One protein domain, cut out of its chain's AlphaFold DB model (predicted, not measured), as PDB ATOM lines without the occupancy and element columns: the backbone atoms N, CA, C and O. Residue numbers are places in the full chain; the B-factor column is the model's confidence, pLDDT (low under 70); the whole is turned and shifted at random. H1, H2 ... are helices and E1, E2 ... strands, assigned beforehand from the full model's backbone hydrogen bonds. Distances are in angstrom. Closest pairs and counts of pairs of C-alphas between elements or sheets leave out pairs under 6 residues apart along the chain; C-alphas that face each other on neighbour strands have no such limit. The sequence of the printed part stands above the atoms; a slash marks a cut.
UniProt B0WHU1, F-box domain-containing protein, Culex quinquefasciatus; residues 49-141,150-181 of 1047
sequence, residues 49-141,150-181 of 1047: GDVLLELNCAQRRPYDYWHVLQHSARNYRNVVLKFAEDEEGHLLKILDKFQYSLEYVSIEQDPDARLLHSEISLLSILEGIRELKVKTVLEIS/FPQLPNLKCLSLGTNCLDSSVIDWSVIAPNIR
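What this domain is: This is residues 49 to 141 and 150 to 181 of the 1047 residues of the protein "F-box domain-containing protein" of Culex quinquefasciatus (UniProt B0WHU1). What shape does the chain make? It winds in stacked turns: the strands E1 to E5 lie side by side as a parallel wall, and H1, H2, H3 and H4 follow one another along the other side of the turns, less tightly joined. The sheet's other face is bare. What are its parts and size? The 125 printed residues hold E1 H1 E2 H2 E3 H3 E4 E5 H4 in chain order, with sheet order E1 E2 E3 E4 E5, parallel throughout; the class is mixed, helices and strands, with under half of the residues in named elements. The whole is compact, with a radius of gyration of the C-alphas of 14.1 A and spans of 38 by 32 by 21 A.

Where its parts are: Where do the strands run? E1 is residues 52 to 56, from C-alpha 52 at (21.353, 38.741, 20.227); E2 is 78 to 83, 16.4 A long; E3 is 104 to 109, 17.0 A long. E4 is 131 to 134 and E5 158 to 161. Where are the helices? H1 is residues 62 to 70, 11.9 A long, and H2 is 90 to 98, 13.0 A long. H3 is 121 to 125, and H4 is 173 to 176, ending at C-alpha 176 (23.664, 16.584, 32.625).

How they stand to each other: What joins the strands? Within hydrogen-bond range are N 55 and O 80 of E1 and E2, 2.8 A; N 81 and O 106 of E2 and E3, 2.8 A; N 107 and O 133 of E3 and E4, 2.8 A; and N 134 and O 160 of E4 and E5, 2.8 A. E1, H1, E2, then E2, H2, E3, then E3, H3, E4 are strand-helix-strand units, two parallel neighbour strands with a helix between, each with a right-handed crossover. How do the helices stand? H2 runs along the strands over E2, at a height over the sheet of 10.4 A; H1 only grazes the sheet, with residues 62 to 65; H3 and H4 are not on it. H1 and H2 touch, closest at the C-alphas of Pro 62 and His 90, 5.9 A, at a shallow tilt of 26 degrees, the same way; H2 and H3 only just touch, with 3 pairs of C-alphas within 8 A, closest at Asp 96 and Ile 125, 5.9 A; H4 touches no helix. Are the helix backbones complete? Every O i to N i+4 pair is within hydrogen-bond range in H1 and H3, and 4 of 5 in H2; H4 is too short for such a pair.

The domain as a whole: How far does it reach? The two C-alphas farthest apart, those of His 71 and Ser 169, are 41.1 A apart. Where is the cut, and which links are long? Residues 142 to 149 are not printed, within the link E4 to E5, and C-alphas 141 and 150 are 15.1 A apart across the cut; E3 to H3 and E5 to H4 are long links. Where is confidence low? The mean pLDDT of the printed part is 73.9, and 39 residues are under 70, among them 109 to 121 and 162 to 171.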
ATOM      1  N   GLY A  49      29.210  37.960  17.295       79.06
ATOM      2  CA  GLY A  49      29.486  37.549  18.675       79.06
ATOM      3  C   GLY A  49      28.702  38.343  19.724       79.06
ATOM      4  O   GLY A  49      28.274  37.761  20.713       79.06
ATOM      5  N   ASP A  50      28.442  39.627  19.459       75.94
ATOM      6  CA  ASP A  50      27.706  40.528  20.363       75.94
ATOM      7  C   ASP A  50      26.226  40.686  19.974       75.94
ATOM      8  O   ASP A  50      25.495  41.485  20.558       75.94
ATOM      9  N   VAL A  51      25.770  39.960  18.947       82.06
ATOM     10  CA  VAL A  51      24.412  40.099  18.411       82.06
ATOM     11  C   VAL A  51      23.498  39.062  19.047       82.06
ATOM     12  O   VAL A  51      23.736  37.859  18.948       82.06
ATOM     13  N   LEU A  52      22.425  39.549  19.661       86.12
ATOM     14  CA  LEU A  52      21.353  38.741  20.227       86.12
ATOM     15  C   LEU A  52      20.256  38.536  19.173       86.12
ATOM     16  O   LEU A  52      19.664  39.507  18.698       86.12
ATOM     17  N   LEU A  53      19.980  37.288  18.796       87.25
ATOM     18  CA  LEU A  53      18.817  36.953  17.975       87.25
ATOM     19  C   LEU A  53      17.618  36.707  18.890       87.25
ATOM     20  O   LEU A  53      17.527  35.657  19.520       87.25
ATOM     21  N   GLU A  54      16.699  37.667  18.945       88.19
ATOM     22  CA  GLU A  54      15.439  37.522  19.674       88.19
ATOM     23  C   GLU A  54      14.338  36.988  18.749       88.19
ATOM     24  O   GLU A  54      13.984  37.612  17.745       88.19
ATOM     25  N   LEU A  55      13.796  35.824  19.096       83.19
ATOM     26  CA  LEU A  55      12.674  35.182  18.421       83.19
ATOM     27  C   LEU A  55      11.463  35.264  19.340       83.19
ATOM     28  O   LEU A  55      11.335  34.488  20.285       83.19
ATOM     29  N   ASN A  56      10.606  36.246  19.073       82.44
ATOM     30  CA  ASN A  56       9.426  36.512  19.875       82.44
ATOM     31  C   ASN A  56       8.174  35.947  19.199       82.44
ATOM     32  O   ASN A  56       7.532  36.598  18.371       82.44
ATOM     33  N   CYS A  57       7.815  34.724  19.575       67.50
ATOM     34  CA  CYS A  57       6.673  34.016  19.022       67.50
ATOM     35  C   CYS A  57       5.318  34.550  19.516       67.50
ATOM     36  O   CYS A  57       4.291  34.162  18.970       67.50
ATOM     37  N   ALA A  58       5.300  35.488  20.475       63.94
ATOM     38  CA  ALA A  58       4.104  36.279  20.770       63.94
ATOM     39  C   ALA A  58       3.833  37.341  19.681       63.94
ATOM     40  O   ALA A  58       2.699  37.771  19.493       63.94
ATOM     41  N   GLN A  59       4.862  37.761  18.927       65.94
ATOM     42  CA  GLN A  59       4.736  38.770  17.867       65.94
ATOM     43  C   GLN A  59       4.521  38.172  16.467       65.94
ATOM     44  O   GLN A  59       3.864  38.797  15.630       65.94
ATOM     45  N   ARG A  60       5.106  37.003  16.173       71.94
ATOM     46  CA  ARG A  60       5.002  36.301  14.876       71.94
ATOM     47  C   ARG A  60       5.031  34.791  15.071       71.94
ATOM     48  O   ARG A  60       5.624  34.320  16.030       71.94
ATOM     49  N   ARG A  61       4.454  34.013  14.153       76.88
ATOM     50  CA  ARG A  61       4.441  32.547  14.303       76.88
ATOM     51  C   ARG A  61       5.854  31.965  14.116       76.88
ATOM     52  O   ARG A  61       6.597  32.473  13.273       76.88
ATOM     53  N   PRO A  62       6.218  30.867  14.812       73.25
ATOM     54  CA  PRO A  62       7.498  30.171  14.615       73.25
ATOM     55  C   PRO A  62       7.807  29.839  13.143       73.25
ATOM     56  O   PRO A  62       8.951  29.958  12.702       73.25
ATOM     57  N   TYR A  63       6.772  29.516  12.354       80.38
ATOM     58  CA  TYR A  63       6.869  29.287  10.908       80.38
ATOM     59  C   TYR A  63       7.456  30.481  10.138       80.38
ATOM     60  O   TYR A  63       8.309  30.295   9.272       80.38
ATOM     61  N   ASP A  64       7.048  31.712  10.461       82.50
ATOM     62  CA  ASP A  64       7.510  32.912   9.753       82.50
ATOM     63  C   ASP A  64       9.005  33.144   9.995       82.50
ATOM     64  O   ASP A  64       9.754  33.504   9.082       82.50
ATOM     65  N   TYR A  65       9.456  32.894  11.228       84.25
ATOM     66  CA  TYR A  65      10.872  32.940  11.574       84.25
ATOM     67  C   TYR A  65      11.653  31.860  10.836       84.25
ATOM     68  O   TYR A  65      12.673  32.175  10.221       84.25
ATOM     69  N   TRP A  66      11.166  30.616  10.828       86.31
ATOM     70  CA  TRP A  66      11.807  29.530  10.089       86.31
ATOM     71  C   TRP A  66      11.882  29.821   8.584       86.31
ATOM     72  O   TRP A  66      12.946  29.666   7.989       86.31
ATOM     73  N   HIS A  67      10.814  30.335   7.971       85.69
ATOM     74  CA  HIS A  67      10.780  30.650   6.541       85.69
ATOM     75  C   HIS A  67      11.867  31.660   6.126       85.69
ATOM     76  O   HIS A  67      12.470  31.544   5.051       85.69
ATOM     77  N   VAL A  68      12.145  32.642   6.989       84.81
ATOM     78  CA  VAL A  68      13.216  33.630   6.784       84.81
ATOM     79  C   VAL A  68      14.582  33.030   7.109       84.81
ATOM     80  O   VAL A  68      15.539  33.185   6.345       84.81
ATOM     81  N   LEU A  69      14.691  32.342   8.245       85.94
ATOM     82  CA  LEU A  69      15.962  31.841   8.743       85.94
ATOM     83  C   LEU A  69      16.484  30.675   7.918       85.94
ATOM     84  O   LEU A  69      17.695  30.610   7.755       85.94
ATOM     85  N   GLN A  70      15.645  29.815   7.332       86.00
ATOM     86  CA  GLN A  70      16.090  28.670   6.522       86.00
ATOM     87  C   GLN A  70      17.005  29.110   5.366       86.00
ATOM     88  O   GLN A  70      18.041  28.490   5.139       86.00
ATOM     89  N   HIS A  71      16.714  30.259   4.748       81.06
ATOM     90  CA  HIS A  71      17.495  30.833   3.647       81.06
ATOM     91  C   HIS A  71      18.654  31.738   4.106       81.06
ATOM     92  O   HIS A  71      19.446  32.202   3.288       81.06
ATOM     93  N   SER A  72      18.775  32.012   5.408       82.06
ATOM     94  CA  SER A  72      19.851  32.838   5.959       82.06
ATOM     95  C   SER A  72      21.161  32.052   6.076       82.06
ATOM     96  O   SER A  72      21.181  30.954   6.629       82.06
ATOM     97  N   ALA A  73      22.268  32.651   5.629       77.62
ATOM     98  CA  ALA A  73      23.631  32.139   5.821       77.62
ATOM     99  C   ALA A  73      24.303  32.645   7.119       77.62
ATOM    100  O   ALA A  73      25.497  32.438   7.325       77.62
ATOM    101  N   ARG A  74      23.572  33.379   7.970       83.75
ATOM    102  CA  ARG A  74      24.109  33.980   9.203       83.75
ATOM    103  C   ARG A  74      24.115  32.961  10.339       83.75
ATOM    104  O   ARG A  74      23.062  32.411  10.640       83.75
ATOM    105  N   ASN A  75      25.254  32.800  11.010       81.69
ATOM    106  CA  ASN A  75      25.412  31.882  12.144       81.69
ATOM    107  C   ASN A  75      25.374  32.657  13.464       81.69
ATOM    108  O   ASN A  75      26.376  33.244  13.879       81.69
ATOM    109  N   TYR A  76      24.206  32.687  14.102       87.06
ATOM    110  CA  TYR A  76      24.013  33.357  15.387       87.06
ATOM    111  C   TYR A  76      24.582  32.519  16.543       87.06
ATOM    112  O   TYR A  76      24.540  31.288  16.504       87.06
ATOM    113  N   ARG A  77      25.126  33.200  17.563       87.31
ATOM    114  CA  ARG A  77      25.691  32.563  18.769       87.31
ATOM    115  C   ARG A  77      24.836  32.744  20.016       87.31
ATOM    116  O   ARG A  77      24.827  31.863  20.869       87.31
ATOM    117  N   ASN A  78      24.135  33.874  20.106       90.25
ATOM    118  CA  ASN A  78      23.320  34.237  21.256       90.25
ATOM    119  C   ASN A  78      21.861  34.305  20.808       90.25
ATOM    120  O   ASN A  78      21.504  35.171  20.004       90.25
ATOM    121  N   VAL A  79      21.030  33.391  21.299       88.88
ATOM    122  CA  VAL A  79      19.626  33.275  20.889       88.88
ATOM    123  C   VAL A  79      18.718  33.401  22.104       88.88
ATOM    124  O   VAL A  79      18.958  32.786  23.140       88.88
ATOM    125  N   VAL A  80      17.662  34.198  21.967       88.06
ATOM    126  CA  VAL A  80      16.589  34.318  22.956       88.06
ATOM    127  C   VAL A  80      15.294  33.871  22.311       88.06
ATOM    128  O   VAL A  80      14.850  34.454  21.324       88.06
ATOM    129  N   LEU A  81      14.698  32.834  22.879       81.38
ATOM    130  CA  LEU A  81      13.411  32.292  22.489       81.38
ATOM    131  C   LEU A  81      12.369  32.790  23.484       81.38
ATOM    132  O   LEU A  81      12.439  32.443  24.660       81.38
ATOM    133  N   LYS A  82      11.417  33.593  23.009       80.88
ATOM    134  CA  LYS A  82      10.208  33.965  23.748       80.88
ATOM    135  C   LYS A  82       9.026  33.338  23.031       80.88
ATOM    136  O   LYS A  82       8.809  33.687  21.875       80.88
ATOM    137  N   PHE A  83       8.295  32.399  23.622       69.50
ATOM    138  CA  PHE A  83       7.245  31.686  22.881       69.50
ATOM    139  C   PHE A  83       5.980  31.381  23.681       69.50
ATOM    140  O   PHE A  83       5.994  31.371  24.909       69.50
ATOM    141  N   ALA A  84       4.892  31.161  22.933       55.62
ATOM    142  CA  ALA A  84       3.552  30.883  23.444       55.62
ATOM    143  C   ALA A  84       3.060  29.466  23.076       55.62
ATOM    144  O   ALA A  84       2.594  28.758  23.947       55.62
ATOM    145  N   GLU A  85       3.198  29.000  21.828       60.66
ATOM    146  CA  GLU A  85       2.856  27.617  21.420       60.66
ATOM    147  C   GLU A  85       3.727  27.194  20.208       60.66
ATOM    148  O   GLU A  85       4.002  28.025  19.335       60.66
ATOM    149  N   ASP A  86       4.171  25.927  20.131       62.59
ATOM    150  CA  ASP A  86       4.899  25.352  18.972       62.59
ATOM    151  C   ASP A  86       4.427  23.919  18.653       62.59
ATOM    152  O   ASP A  86       5.128  22.942  18.904       62.59
ATOM    153  N   GLU A  87       3.222  23.784  18.089       59.31
ATOM    154  CA  GLU A  87       2.638  22.476  17.727       59.31
ATOM    155  C   GLU A  87       3.391  21.747  16.590       59.31
ATOM    156  O   GLU A  87       3.292  20.529  16.458       59.31
ATOM    157  N   GLU A  88       4.152  22.470  15.758       62.69
ATOM    158  CA  GLU A  88       4.790  21.937  14.540       62.69
ATOM    159  C   GLU A  88       6.317  21.718  14.671       62.69
ATOM    160  O   GLU A  88       6.981  21.318  13.701       62.69
ATOM    161  N   GLY A  89       6.893  21.981  15.852       70.88
ATOM    162  CA  GLY A  89       8.310  21.755  16.164       70.88
ATOM    163  C   GLY A  89       9.285  22.635  15.372       70.88
ATOM    164  O   GLY A  89      10.396  22.200  15.044       70.88
ATOM    165  N   HIS A  90       8.895  23.861  15.003       76.31
ATOM    166  CA  HIS A  90       9.778  24.765  14.250       76.31
ATOM    167  C   HIS A  90      10.868  25.383  15.126       76.31
ATOM    168  O   HIS A  90      11.934  25.716  14.604       76.31
ATOM    169  N   LEU A  91      10.665  25.489  16.443       75.25
ATOM    170  CA  LEU A  91      11.703  25.952  17.371       75.25
ATOM    171  C   LEU A  91      12.901  24.999  17.383       75.25
ATOM    172  O   LEU A  91      14.046  25.451  17.306       75.25
ATOM    173  N   LEU A  92      12.642  23.687  17.385       77.50
ATOM    174  CA  LEU A  92      13.690  22.667  17.299       77.50
ATOM    175  C   LEU A  92      14.481  22.794  15.993       77.50
ATOM    176  O   LEU A  92      15.705  22.772  16.030       77.50
ATOM    177  N   LYS A  93      13.812  23.027  14.854       82.19
ATOM    178  CA  LYS A  93      14.487  23.246  13.556       82.19
ATOM    179  C   LYS A  93      15.380  24.487  13.558       82.19
ATOM    180  O   LYS A  93      16.445  24.491  12.942       82.19
ATOM    181  N   ILE A  94      14.955  25.554  14.237       84.62
ATOM    182  CA  ILE A  94      15.744  26.785  14.352       84.62
ATOM    183  C   ILE A  94      16.985  26.557  15.222       84.62
ATOM    184  O   ILE A  94      18.071  26.995  14.843       84.62
ATOM    185  N   LEU A  95      16.840  25.879  16.364       83.31
ATOM    186  CA  LEU A  95      17.973  25.546  17.230       83.31
ATOM    187  C   LEU A  95      18.950  24.591  16.531       83.31
ATOM    188  O   LEU A  95      20.153  24.845  16.553       83.31
ATOM    189  N   ASP A  96      18.436  23.568  15.844       85.75
ATOM    190  CA  ASP A  96      19.221  22.587  15.082       85.75
ATOM    191  C   ASP A  96      20.081  23.266  14.005       85.75
ATOM    192  O   ASP A  96      21.285  23.032  13.904       85.75
ATOM    193  N   LYS A  97      19.514  24.248  13.290       87.00
ATOM    194  CA  LYS A  97      20.258  25.050  12.307       87.00
ATOM    195  C   LYS A  97      21.502  25.737  12.891       87.00
ATOM    196  O   LYS A  97      22.478  25.939  12.163       87.00
ATOM    197  N   PHE A  98      21.472  26.137  14.164       86.88
ATOM    198  CA  PHE A  98      22.566  26.861  14.820       86.88
ATOM    199  C   PHE A  98      23.371  26.011  15.811       86.88
ATOM    200  O   PHE A  98      24.291  26.546  16.427       86.88
ATOM    201  N   GLN A  99      23.096  24.708  15.927       85.12
ATOM    202  CA  GLN A  99      23.682  23.796  16.921       85.12
ATOM    203  C   GLN A  99      25.197  23.985  17.125       85.12
ATOM    204  O   GLN A  99      25.676  24.086  18.251       85.12
ATOM    205  N   TYR A 100      25.965  24.109  16.036       84.31
ATOM    206  CA  TYR A 100      27.429  24.229  16.091       84.31
ATOM    207  C   TYR A 100      27.965  25.631  16.428       84.31
ATOM    208  O   TYR A 100      29.165  25.781  16.675       84.31
ATOM    209  N   SER A 101      27.130  26.675  16.384       86.81
ATOM    210  CA  SER A 101      27.533  28.065  16.649       86.81
ATOM    211  C   SER A 101      26.982  28.652  17.945       86.81
ATOM    212  O   SER A 101      27.468  29.707  18.356       86.81
ATOM    213  N   LEU A 102      25.992  28.011  18.570       87.62
ATOM    214  CA  LEU A 102      25.355  28.496  19.796       87.62
ATOM    215  C   LEU A 102      26.333  28.512  20.981       87.62
ATOM    216  O   LEU A 102      26.962  27.511  21.309       87.62
ATOM    217  N   GLU A 103      26.430  29.662  21.647       89.38
ATOM    218  CA  GLU A 103      27.182  29.847  22.894       89.38
ATOM    219  C   GLU A 103      26.260  30.242  24.061       89.38
ATOM    220  O   GLU A 103      26.501  29.799  25.187       89.38
ATOM    221  N   TYR A 104      25.204  31.017  23.788       90.00
ATOM    222  CA  TYR A 104      24.210  31.482  24.759       90.00
ATOM    223  C   TYR A 104      22.788  31.199  24.268       90.00
ATOM    224  O   TYR A 104      22.429  31.580  23.148       90.00
ATOM    225  N   VAL A 105      21.963  30.590  25.121       88.50
ATOM    226  CA  VAL A 105      20.537  30.372  24.848       88.50
ATOM    227  C   VAL A 105      19.699  30.799  26.050       88.50
ATOM    228  O   VAL A 105      19.957  30.368  27.174       88.50
ATOM    229  N   SER A 106      18.681  31.626  25.804       86.88
ATOM    230  CA  SER A 106      17.651  31.968  26.788       86.88
ATOM    231  C   SER A 106      16.282  31.504  26.312       86.88
ATOM    232  O   SER A 106      15.897  31.789  25.182       86.88
ATOM    233  N   ILE A 107      15.547  30.830  27.186       80.00
ATOM    234  CA  ILE A 107      14.209  30.288  26.947       80.00
ATOM    235  C   ILE A 107      13.254  30.991  27.912       80.00
ATOM    236  O   ILE A 107      13.448  30.949  29.130       80.00
ATOM    237  N   GLU A 108      12.260  31.680  27.360       78.44
ATOM    238  CA  GLU A 108      11.225  32.425  28.076       78.44
ATOM    239  C   GLU A 108       9.852  32.047  27.484       78.44
ATOM    240  O   GLU A 108       9.675  32.003  26.269       78.44
ATOM    241  N   GLN A 109       8.880  31.752  28.333       67.50
ATOM    242  CA  GLN A 109       7.563  31.227  27.985       67.50
ATOM    243  C   GLN A 109       6.560  32.117  28.692       67.50
ATOM    244  O   GLN A 109       6.766  32.499  29.847       67.50
ATOM    245  N   ASP A 110       5.505  32.459  27.970       58.47
ATOM    246  CA  ASP A 110       4.379  33.196  28.523       58.47
ATOM    247  C   ASP A 110       3.649  32.308  29.553       58.47
ATOM    248  O   ASP A 110       3.395  31.146  29.240       58.47
ATOM    249  N   PRO A 111       3.321  32.767  30.773       52.03
ATOM    250  CA  PRO A 111       2.612  31.959  31.775       52.03
ATOM    251  C   PRO A 111       1.314  31.279  31.291       52.03
ATOM    252  O   PRO A 111       0.924  30.269  31.871       52.03
ATOM    253  N   ASP A 112       0.683  31.777  30.222       41.50
ATOM    254  CA  ASP A 112      -0.571  31.244  29.661       41.50
ATOM    255  C   ASP A 112      -0.377  30.225  28.507       41.50
ATOM    256  O   ASP A 112      -1.342  29.720  27.930       41.50
ATOM    257  N   ALA A 113       0.872  29.918  28.151       48.97
ATOM    258  CA  ALA A 113       1.268  29.046  27.044       48.97
ATOM    259  C   ALA A 113       1.131  27.545  27.357       48.97
ATOM    260  O   ALA A 113       1.713  27.063  28.332       48.97
ATOM    261  N   ARG A 114       0.468  26.762  26.488       46.12
ATOM    262  CA  ARG A 114       0.458  25.289  26.595       46.12
ATOM    263  C   ARG A 114       1.845  24.700  26.311       46.12
ATOM    264  O   ARG A 114       2.528  25.089  25.368       46.12
ATOM    265  N   LEU A 115       2.226  23.753  27.164       46.28
ATOM    266  CA  LEU A 115       3.547  23.129  27.267       46.28
ATOM    267  C   LEU A 115       4.085  22.586  25.933       46.28
ATOM    268  O   LEU A 115       3.370  21.951  25.159       46.28
ATOM    269  N   LEU A 116       5.387  22.793  25.711       46.62
ATOM    270  CA  LEU A 116       6.166  22.169  24.641       46.62
ATOM    271  C   LEU A 116       6.146  20.639  24.799       46.62
ATOM    272  O   LEU A 116       6.927  20.066  25.553       46.62
ATOM    273  N   HIS A 117       5.294  19.952  24.042       43.72
ATOM    274  CA  HIS A 117       5.343  18.498  23.904       43.72
ATOM    275  C   HIS A 117       6.551  18.057  23.049       43.72
ATOM    276  O   HIS A 117       6.383  17.767  21.871       43.72
ATOM    277  N   SER A 118       7.759  18.005  23.635       49.22
ATOM    278  CA  SER A 118       8.837  17.022  23.350       49.22
ATOM    279  C   SER A 118      10.164  17.460  24.002       49.22
ATOM    280  O   SER A 118      10.899  18.278  23.449       49.22
ATOM    281  N   GLU A 119      10.486  16.925  25.182       55.75
ATOM    282  CA  GLU A 119      11.362  17.615  26.150       55.75
ATOM    283  C   GLU A 119      12.822  17.125  26.253       55.75
ATOM    284  O   GLU A 119      13.639  17.801  26.868       55.75
ATOM    285  N   ILE A 120      13.228  16.024  25.611       58.88
ATOM    286  CA  ILE A 120      14.631  15.534  25.689       58.88
ATOM    287  C   ILE A 120      15.464  15.955  24.470       58.88
ATOM    288  O   ILE A 120      16.644  16.288  24.587       58.88
ATOM    289  N   SER A 121      14.836  16.018  23.294       60.41
ATOM    290  CA  SER A 121      15.484  16.367  22.024       60.41
ATOM    291  C   SER A 121      16.110  17.765  22.050       60.41
ATOM    292  O   SER A 121      17.143  18.002  21.428       60.41
ATOM    293  N   LEU A 122      15.519  18.695  22.810       71.56
ATOM    294  CA  LEU A 122      16.033  20.056  22.938       71.56
ATOM    295  C   LEU A 122      17.422  20.070  23.589       71.56
ATOM    296  O   LEU A 122      18.306  20.772  23.107       71.56
ATOM    297  N   LEU A 123      17.650  19.250  24.620       71.19
ATOM    298  CA  LEU A 123      18.945  19.182  25.301       71.19
ATOM    299  C   LEU A 123      20.043  18.587  24.402       71.19
ATOM    300  O   LEU A 123      21.178  19.049  24.468       71.19
ATOM    301  N   SER A 124      19.716  17.648  23.503       71.75
ATOM    302  CA  SER A 124      20.699  17.104  22.543       71.75
ATOM    303  C   SER A 124      21.184  18.128  21.507       71.75
ATOM    304  O   SER A 124      22.302  18.042  21.008       71.75
ATOM    305  N   ILE A 125      20.385  19.157  21.218       76.12
ATOM    306  CA  ILE A 125      20.784  20.238  20.305       76.12
ATOM    307  C   ILE A 125      21.726  21.234  21.014       76.12
ATOM    308  O   ILE A 125      22.436  22.004  20.373       76.12
ATOM    309  N   LEU A 126      21.785  21.217  22.347       79.12
ATOM    310  CA  LEU A 126      22.502  22.214  23.143       79.12
ATOM    311  C   LEU A 126      23.918  21.797  23.578       79.12
ATOM    312  O   LEU A 126      24.546  22.524  24.339       79.12
ATOM    313  N   GLU A 127      24.487  20.698  23.078       77.50
ATOM    314  CA  GLU A 127      25.806  20.178  23.508       77.50
ATOM    315  C   GLU A 127      26.965  21.206  23.472       77.50
ATOM    316  O   GLU A 127      27.923  21.132  24.256       77.50
ATOM    317  N   GLY A 128      26.896  22.189  22.568       81.56
ATOM    318  CA  GLY A 128      27.927  23.213  22.368       81.56
ATOM    319  C   GLY A 128      27.858  24.437  23.292       81.56
ATOM    320  O   GLY A 128      28.814  25.219  23.317       81.56
ATOM    321  N   ILE A 129      26.769  24.631  24.045       88.88
ATOM    322  CA  ILE A 129      26.514  25.912  24.722       88.88
ATOM    323  C   ILE A 129      27.383  26.122  25.967       88.88
ATOM    324  O   ILE A 129      27.794  25.184  26.650       88.88
ATOM    325  N   ARG A 130      27.642  27.393  26.291       88.56
ATOM    326  CA  ARG A 130      28.395  27.815  27.486       88.56
ATOM    327  C   ARG A 130      27.493  28.363  28.582       88.56
ATOM    328  O   ARG A 130      27.820  28.208  29.761       88.56
ATOM    329  N   GLU A 131      26.393  28.996  28.195       89.62
ATOM    330  CA  GLU A 131      25.430  29.603  29.105       89.62
ATOM    331  C   GLU A 131      23.996  29.284  28.678       89.62
ATOM    332  O   GLU A 131      23.618  29.468  27.519       89.62
ATOM    333  N   LEU A 132      23.210  28.807  29.644       86.69
ATOM    334  CA  LEU A 132      21.805  28.462  29.482       86.69
ATOM    335  C   LEU A 132      20.977  29.231  30.502       86.69
ATOM    336  O   LEU A 132      21.248  29.175  31.706       86.69
ATOM    337  N   LYS A 133      19.943  29.910  30.017       85.06
ATOM    338  CA  LYS A 133      18.959  30.586  30.848       85.06
ATOM    339  C   LYS A 133      17.562  30.058  30.552       85.06
ATOM    340  O   LYS A 133      17.112  30.119  29.416       85.06
ATOM    341  N   VAL A 134      16.862  29.582  31.570       77.12
ATOM    342  CA  VAL A 134      15.493  29.066  31.454       77.12
ATOM    343  C   VAL A 134      14.625  29.817  32.448       77.12
ATOM    344  O   VAL A 134      14.870  29.752  33.646       77.12
ATOM    345  N   LYS A 135      13.643  30.582  31.972       70.62
ATOM    346  CA  LYS A 135      12.729  31.373  32.818       70.62
ATOM    347  C   LYS A 135      11.328  30.752  32.945       70.62
ATOM    348  O   LYS A 135      10.393  31.461  33.296       70.62
ATOM    349  N   THR A 136      11.165  29.476  32.604       61.16
ATOM    350  CA  THR A 136       9.869  28.847  32.283       61.16
ATOM    351  C   THR A 136       9.682  27.548  33.046       61.16
ATOM    352  O   THR A 136      10.663  26.872  33.343       61.16
ATOM    353  N   VAL A 137       8.448  27.157  33.370       54.72
ATOM    354  CA  VAL A 137       8.199  25.825  33.944       54.72
ATOM    355  C   VAL A 137       8.329  24.794  32.820       54.72
ATOM    356  O   VAL A 137       7.562  24.817  31.866       54.72
ATOM    357  N   LEU A 138       9.333  23.923  32.905       51.34
ATOM    358  CA  LEU A 138       9.424  22.726  32.067       51.34
ATOM    359  C   LEU A 138       8.701  21.606  32.830       51.34
ATOM    360  O   LEU A 138       9.309  20.981  33.699       51.34
ATOM    361  N   GLU A 139       7.397  21.418  32.602       45.66
ATOM    362  CA  GLU A 139       6.672  20.274  33.172       45.66
ATOM    363  C   GLU A 139       6.976  19.024  32.351       45.66
ATOM    364  O   GLU A 139       6.286  18.734  31.373       45.66
ATOM    365  N   ILE A 140       7.980  18.256  32.788       48.25
ATOM    366  CA  ILE A 140       8.195  16.934  32.211       48.25
ATOM    367  C   ILE A 140       6.964  16.092  32.493       48.25
ATOM    368  O   ILE A 140       6.637  15.850  33.653       48.25
ATOM    369  N   SER A 141       6.297  15.627  31.437       42.97
ATOM    370  CA  SER A 141       5.133  14.754  31.590       42.97
ATOM    371  C   SER A 141       5.470  13.570  32.510       42.97
ATOM    372  O   SER A 141       6.464  12.880  32.272       42.97
ATOM    373  N   PHE A 150      19.784  11.010  29.631       67.69
ATOM    374  CA  PHE A 150      19.869  12.439  29.321       67.69
ATOM    375  C   PHE A 150      21.210  12.789  28.646       67.69
ATOM    376  O   PHE A 150      22.264  12.314  29.081       67.69
ATOM    377  N   PRO A 151      21.214  13.662  27.619       70.56
ATOM    378  CA  PRO A 151      22.444  14.103  26.967       70.56
ATOM    379  C   PRO A 151      23.298  14.956  27.914       70.56
ATOM    380  O   PRO A 151      22.788  15.795  28.657       70.56
ATOM    381  N   GLN A 152      24.618  14.759  27.871       78.00
ATOM    382  CA  GLN A 152      25.562  15.548  28.662       78.00
ATOM    383  C   GLN A 152      25.903  16.866  27.950       78.00
ATOM    384  O   GLN A 152      26.226  16.894  26.766       78.00
ATOM    385  N   LEU A 153      25.910  17.956  28.711       82.62
ATOM    386  CA  LEU A 153      26.288  19.317  28.340       82.62
ATOM    387  C   LEU A 153      27.649  19.675  28.975       82.62
ATOM    388  O   LEU A 153      27.720  20.490  29.902       82.62
ATOM    389  N   PRO A 154      28.772  19.092  28.513       80.38
ATOM    390  CA  PRO A 154      30.074  19.239  29.169       80.38
ATOM    391  C   PRO A 154      30.648  20.662  29.085       80.38
ATOM    392  O   PRO A 154      31.515  21.020  29.886       80.38
ATOM    393  N   ASN A 155      30.187  21.467  28.122       85.56
ATOM    394  CA  ASN A 155      30.651  22.835  27.885       85.56
ATOM    395  C   ASN A 155      29.907  23.892  28.714       85.56
ATOM    396  O   ASN A 155      30.385  25.031  28.805       85.56
ATOM    397  N   LEU A 156      28.778  23.521  29.328       87.50
ATOM    398  CA  LEU A 156      27.935  24.437  30.078       87.50
ATOM    399  C   LEU A 156      28.641  24.870  31.367       87.50
ATOM    400  O   LEU A 156      28.990  24.055  32.220       87.50
ATOM    401  N   LYS A 157      28.859  26.180  31.508       88.50
ATOM    402  CA  LYS A 157      29.528  26.790  32.669       88.50
ATOM    403  C   LYS A 157      28.588  27.636  33.515       88.50
ATOM    404  O   LYS A 157      28.845  27.779  34.711       88.50
ATOM    405  N   CYS A 158      27.556  28.213  32.904       88.25
ATOM    406  CA  CYS A 158      26.588  29.081  33.563       88.25
ATOM    407  C   CYS A 158      25.173  28.548  33.345       88.25
ATOM    408  O   CYS A 158      24.752  28.370  32.202       88.25
ATOM    409  N   LEU A 159      24.461  28.305  34.442       86.56
ATOM    410  CA  LEU A 159      23.073  27.867  34.441       86.56
ATOM    411  C   LEU A 159      22.240  28.868  35.245       86.56
ATOM    412  O   LEU A 159      22.493  29.088  36.430       86.56
ATOM    413  N   SER A 160      21.251  29.477  34.597       83.44
ATOM    414  CA  SER A 160      20.287  30.366  35.239       83.44
ATOM    415  C   SER A 160      18.883  29.814  35.066       83.44
ATOM    416  O   SER A 160      18.391  29.699  33.948       83.44
ATOM    417  N   LEU A 161      18.232  29.508  36.177       76.38
ATOM    418  CA  LEU A 161      16.853  29.050  36.229       76.38
ATOM    419  C   LEU A 161      16.013  30.165  36.865       76.38
ATOM    420  O   LEU A 161      16.468  30.823  37.799       76.38
ATOM    421  N   GLY A 162      14.842  30.452  36.303       63.47
ATOM    422  CA  GLY A 162      13.903  31.475  36.786       63.47
ATOM    423  C   GLY A 162      12.677  30.903  37.499       63.47
ATOM    424  O   GLY A 162      11.954  31.653  38.143       63.47
ATOM    425  N   THR A 163      12.478  29.595  37.389       60.88
ATOM    426  CA  THR A 163      11.399  28.764  37.944       60.88
ATOM    427  C   THR A 163      12.021  27.445  38.411       60.88
ATOM    428  O   THR A 163      13.192  27.173  38.116       60.88
ATOM    429  N   ASN A 164      11.262  26.603  39.112       55.38
ATOM    430  CA  ASN A 164      11.760  25.326  39.622       55.38
ATOM    431  C   ASN A 164      11.949  24.253  38.525       55.38
ATOM    432  O   ASN A 164      11.401  23.160  38.600       55.38
ATOM    433  N   CYS A 165      12.799  24.481  37.522       53.53
ATOM    434  CA  CYS A 165      13.230  23.435  36.572       53.53
ATOM    435  C   CYS A 165      14.107  22.335  37.221       53.53
ATOM    436  O   CYS A 165      14.773  21.565  36.528       53.53
ATOM    437  N   LEU A 166      14.167  22.311  38.553       54.19
ATOM    438  CA  LEU A 166      14.823  21.313  39.390       54.19
ATOM    439  C   LEU A 166      13.801  20.388  40.091       54.19
ATOM    440  O   LEU A 166      14.227  19.451  40.756       54.19
ATOM    441  N   ASP A 167      12.490  20.611  39.916       47.22
ATOM    442  CA  ASP A 167      11.404  19.965  40.682       47.22
ATOM    443  C   ASP A 167      11.024  18.535  40.244       47.22
ATOM    444  O   ASP A 167      10.007  18.004  40.699       47.22
ATOM    445  N   SER A 168      11.800  17.886  39.367       54.88
ATOM    446  CA  SER A 168      11.539  16.490  38.996       54.88
ATOM    447  C   SER A 168      12.620  15.569  39.550       54.88
ATOM    448  O   SER A 168      13.814  15.809  39.380       54.88
ATOM    449  N   SER A 169      12.198  14.446  40.130       53.75
ATOM    450  CA  SER A 169      13.070  13.327  40.516       53.75
ATOM    451  C   SER A 169      13.835  12.703  39.336       53.75
ATOM    452  O   SER A 169      14.663  11.818  39.545       53.75
ATOM    453  N   VAL A 170      13.554  13.158  38.108       56.38
ATOM    454  CA  VAL A 170      14.040  12.613  36.841       56.38
ATOM    455  C   VAL A 170      15.244  13.402  36.296       56.38
ATOM    456  O   VAL A 170      16.147  12.796  35.724       56.38
ATOM    457  N   ILE A 171      15.319  14.729  36.494       63.97
ATOM    458  CA  ILE A 171      16.443  15.552  36.001       63.97
ATOM    459  C   ILE A 171      17.529  15.696  37.073       63.97
ATOM    460  O   ILE A 171      17.412  16.502  37.996       63.97
ATOM    461  N   ASP A 172      18.665  15.022  36.879       70.06
ATOM    462  CA  ASP A 172      19.879  15.289  37.656       70.06
ATOM    463  C   ASP A 172      20.855  16.192  36.885       70.06
ATOM    464  O   ASP A 172      21.679  15.734  36.088       70.06
ATOM    465  N   TRP A 173      20.813  17.499  37.161       75.38
ATOM    466  CA  TRP A 173      21.726  18.470  36.544       75.38
ATOM    467  C   TRP A 173      23.203  18.178  36.820       75.38
ATOM    468  O   TRP A 173      24.046  18.593  36.027       75.38
ATOM    469  N   SER A 174      23.532  17.448  37.891       70.44
ATOM    470  CA  SER A 174      24.919  17.040  38.158       70.44
ATOM    471  C   SER A 174      25.444  16.021  37.144       70.44
ATOM    472  O   SER A 174      26.640  16.013  36.855       70.44
ATOM    473  N   VAL A 175      24.550  15.224  36.546       76.06
ATOM    474  CA  VAL A 175      24.865  14.286  35.462       76.06
ATOM    475  C   VAL A 175      24.839  15.001  34.112       76.06
ATOM    476  O   VAL A 175      25.735  14.806  33.293       76.06
ATOM    477  N   ILE A 176      23.842  15.864  33.892       77.62
ATOM    478  CA  ILE A 176      23.664  16.584  32.625       77.62
ATOM    479  C   ILE A 176      24.786  17.601  32.416       77.62
ATOM    480  O   ILE A 176      25.366  17.662  31.342       77.62
ATOM    481  N   ALA A 177      25.131  18.402  33.420       81.50
ATOM    482  CA  ALA A 177      26.061  19.518  33.280       81.50
ATOM    483  C   ALA A 177      27.146  19.480  34.374       81.50
ATOM    484  O   ALA A 177      27.141  20.281  35.312       81.50
ATOM    485  N   PRO A 178      28.129  18.569  34.254       80.12
ATOM    486  CA  PRO A 178      29.086  18.292  35.323       80.12
ATOM    487  C   PRO A 178      30.079  19.434  35.584       80.12
ATOM    488  O   PRO A 178      30.673  19.478  36.651       80.12
ATOM    489  N   ASN A 179      30.262  20.376  34.649       85.31
ATOM    490  CA  ASN A 179      31.291  21.428  34.716       85.31
ATOM    491  C   ASN A 179      30.750  22.828  35.073       85.31
ATOM    492  O   ASN A 179      31.423  23.837  34.815       85.31
ATOM    493  N   ILE A 180      29.546  22.915  35.649       87.00
ATOM    494  CA  ILE A 180      28.929  24.192  36.028       87.00
ATOM    495  C   ILE A 180      29.785  24.929  37.067       87.00
ATOM    496  O   ILE A 180      30.191  24.372  38.083       87.00
ATOM    497  N   ARG A 181      30.014  26.225  36.829       87.81
ATOM    498  CA  ARG A 181      30.730  27.132  37.745       87.81
ATOM    499  C   ARG A 181      29.849  28.252  38.286       87.81
ATOM    500  O   ARG A 181      30.143  28.772  39.359       87.81
TER     501      ARG A 181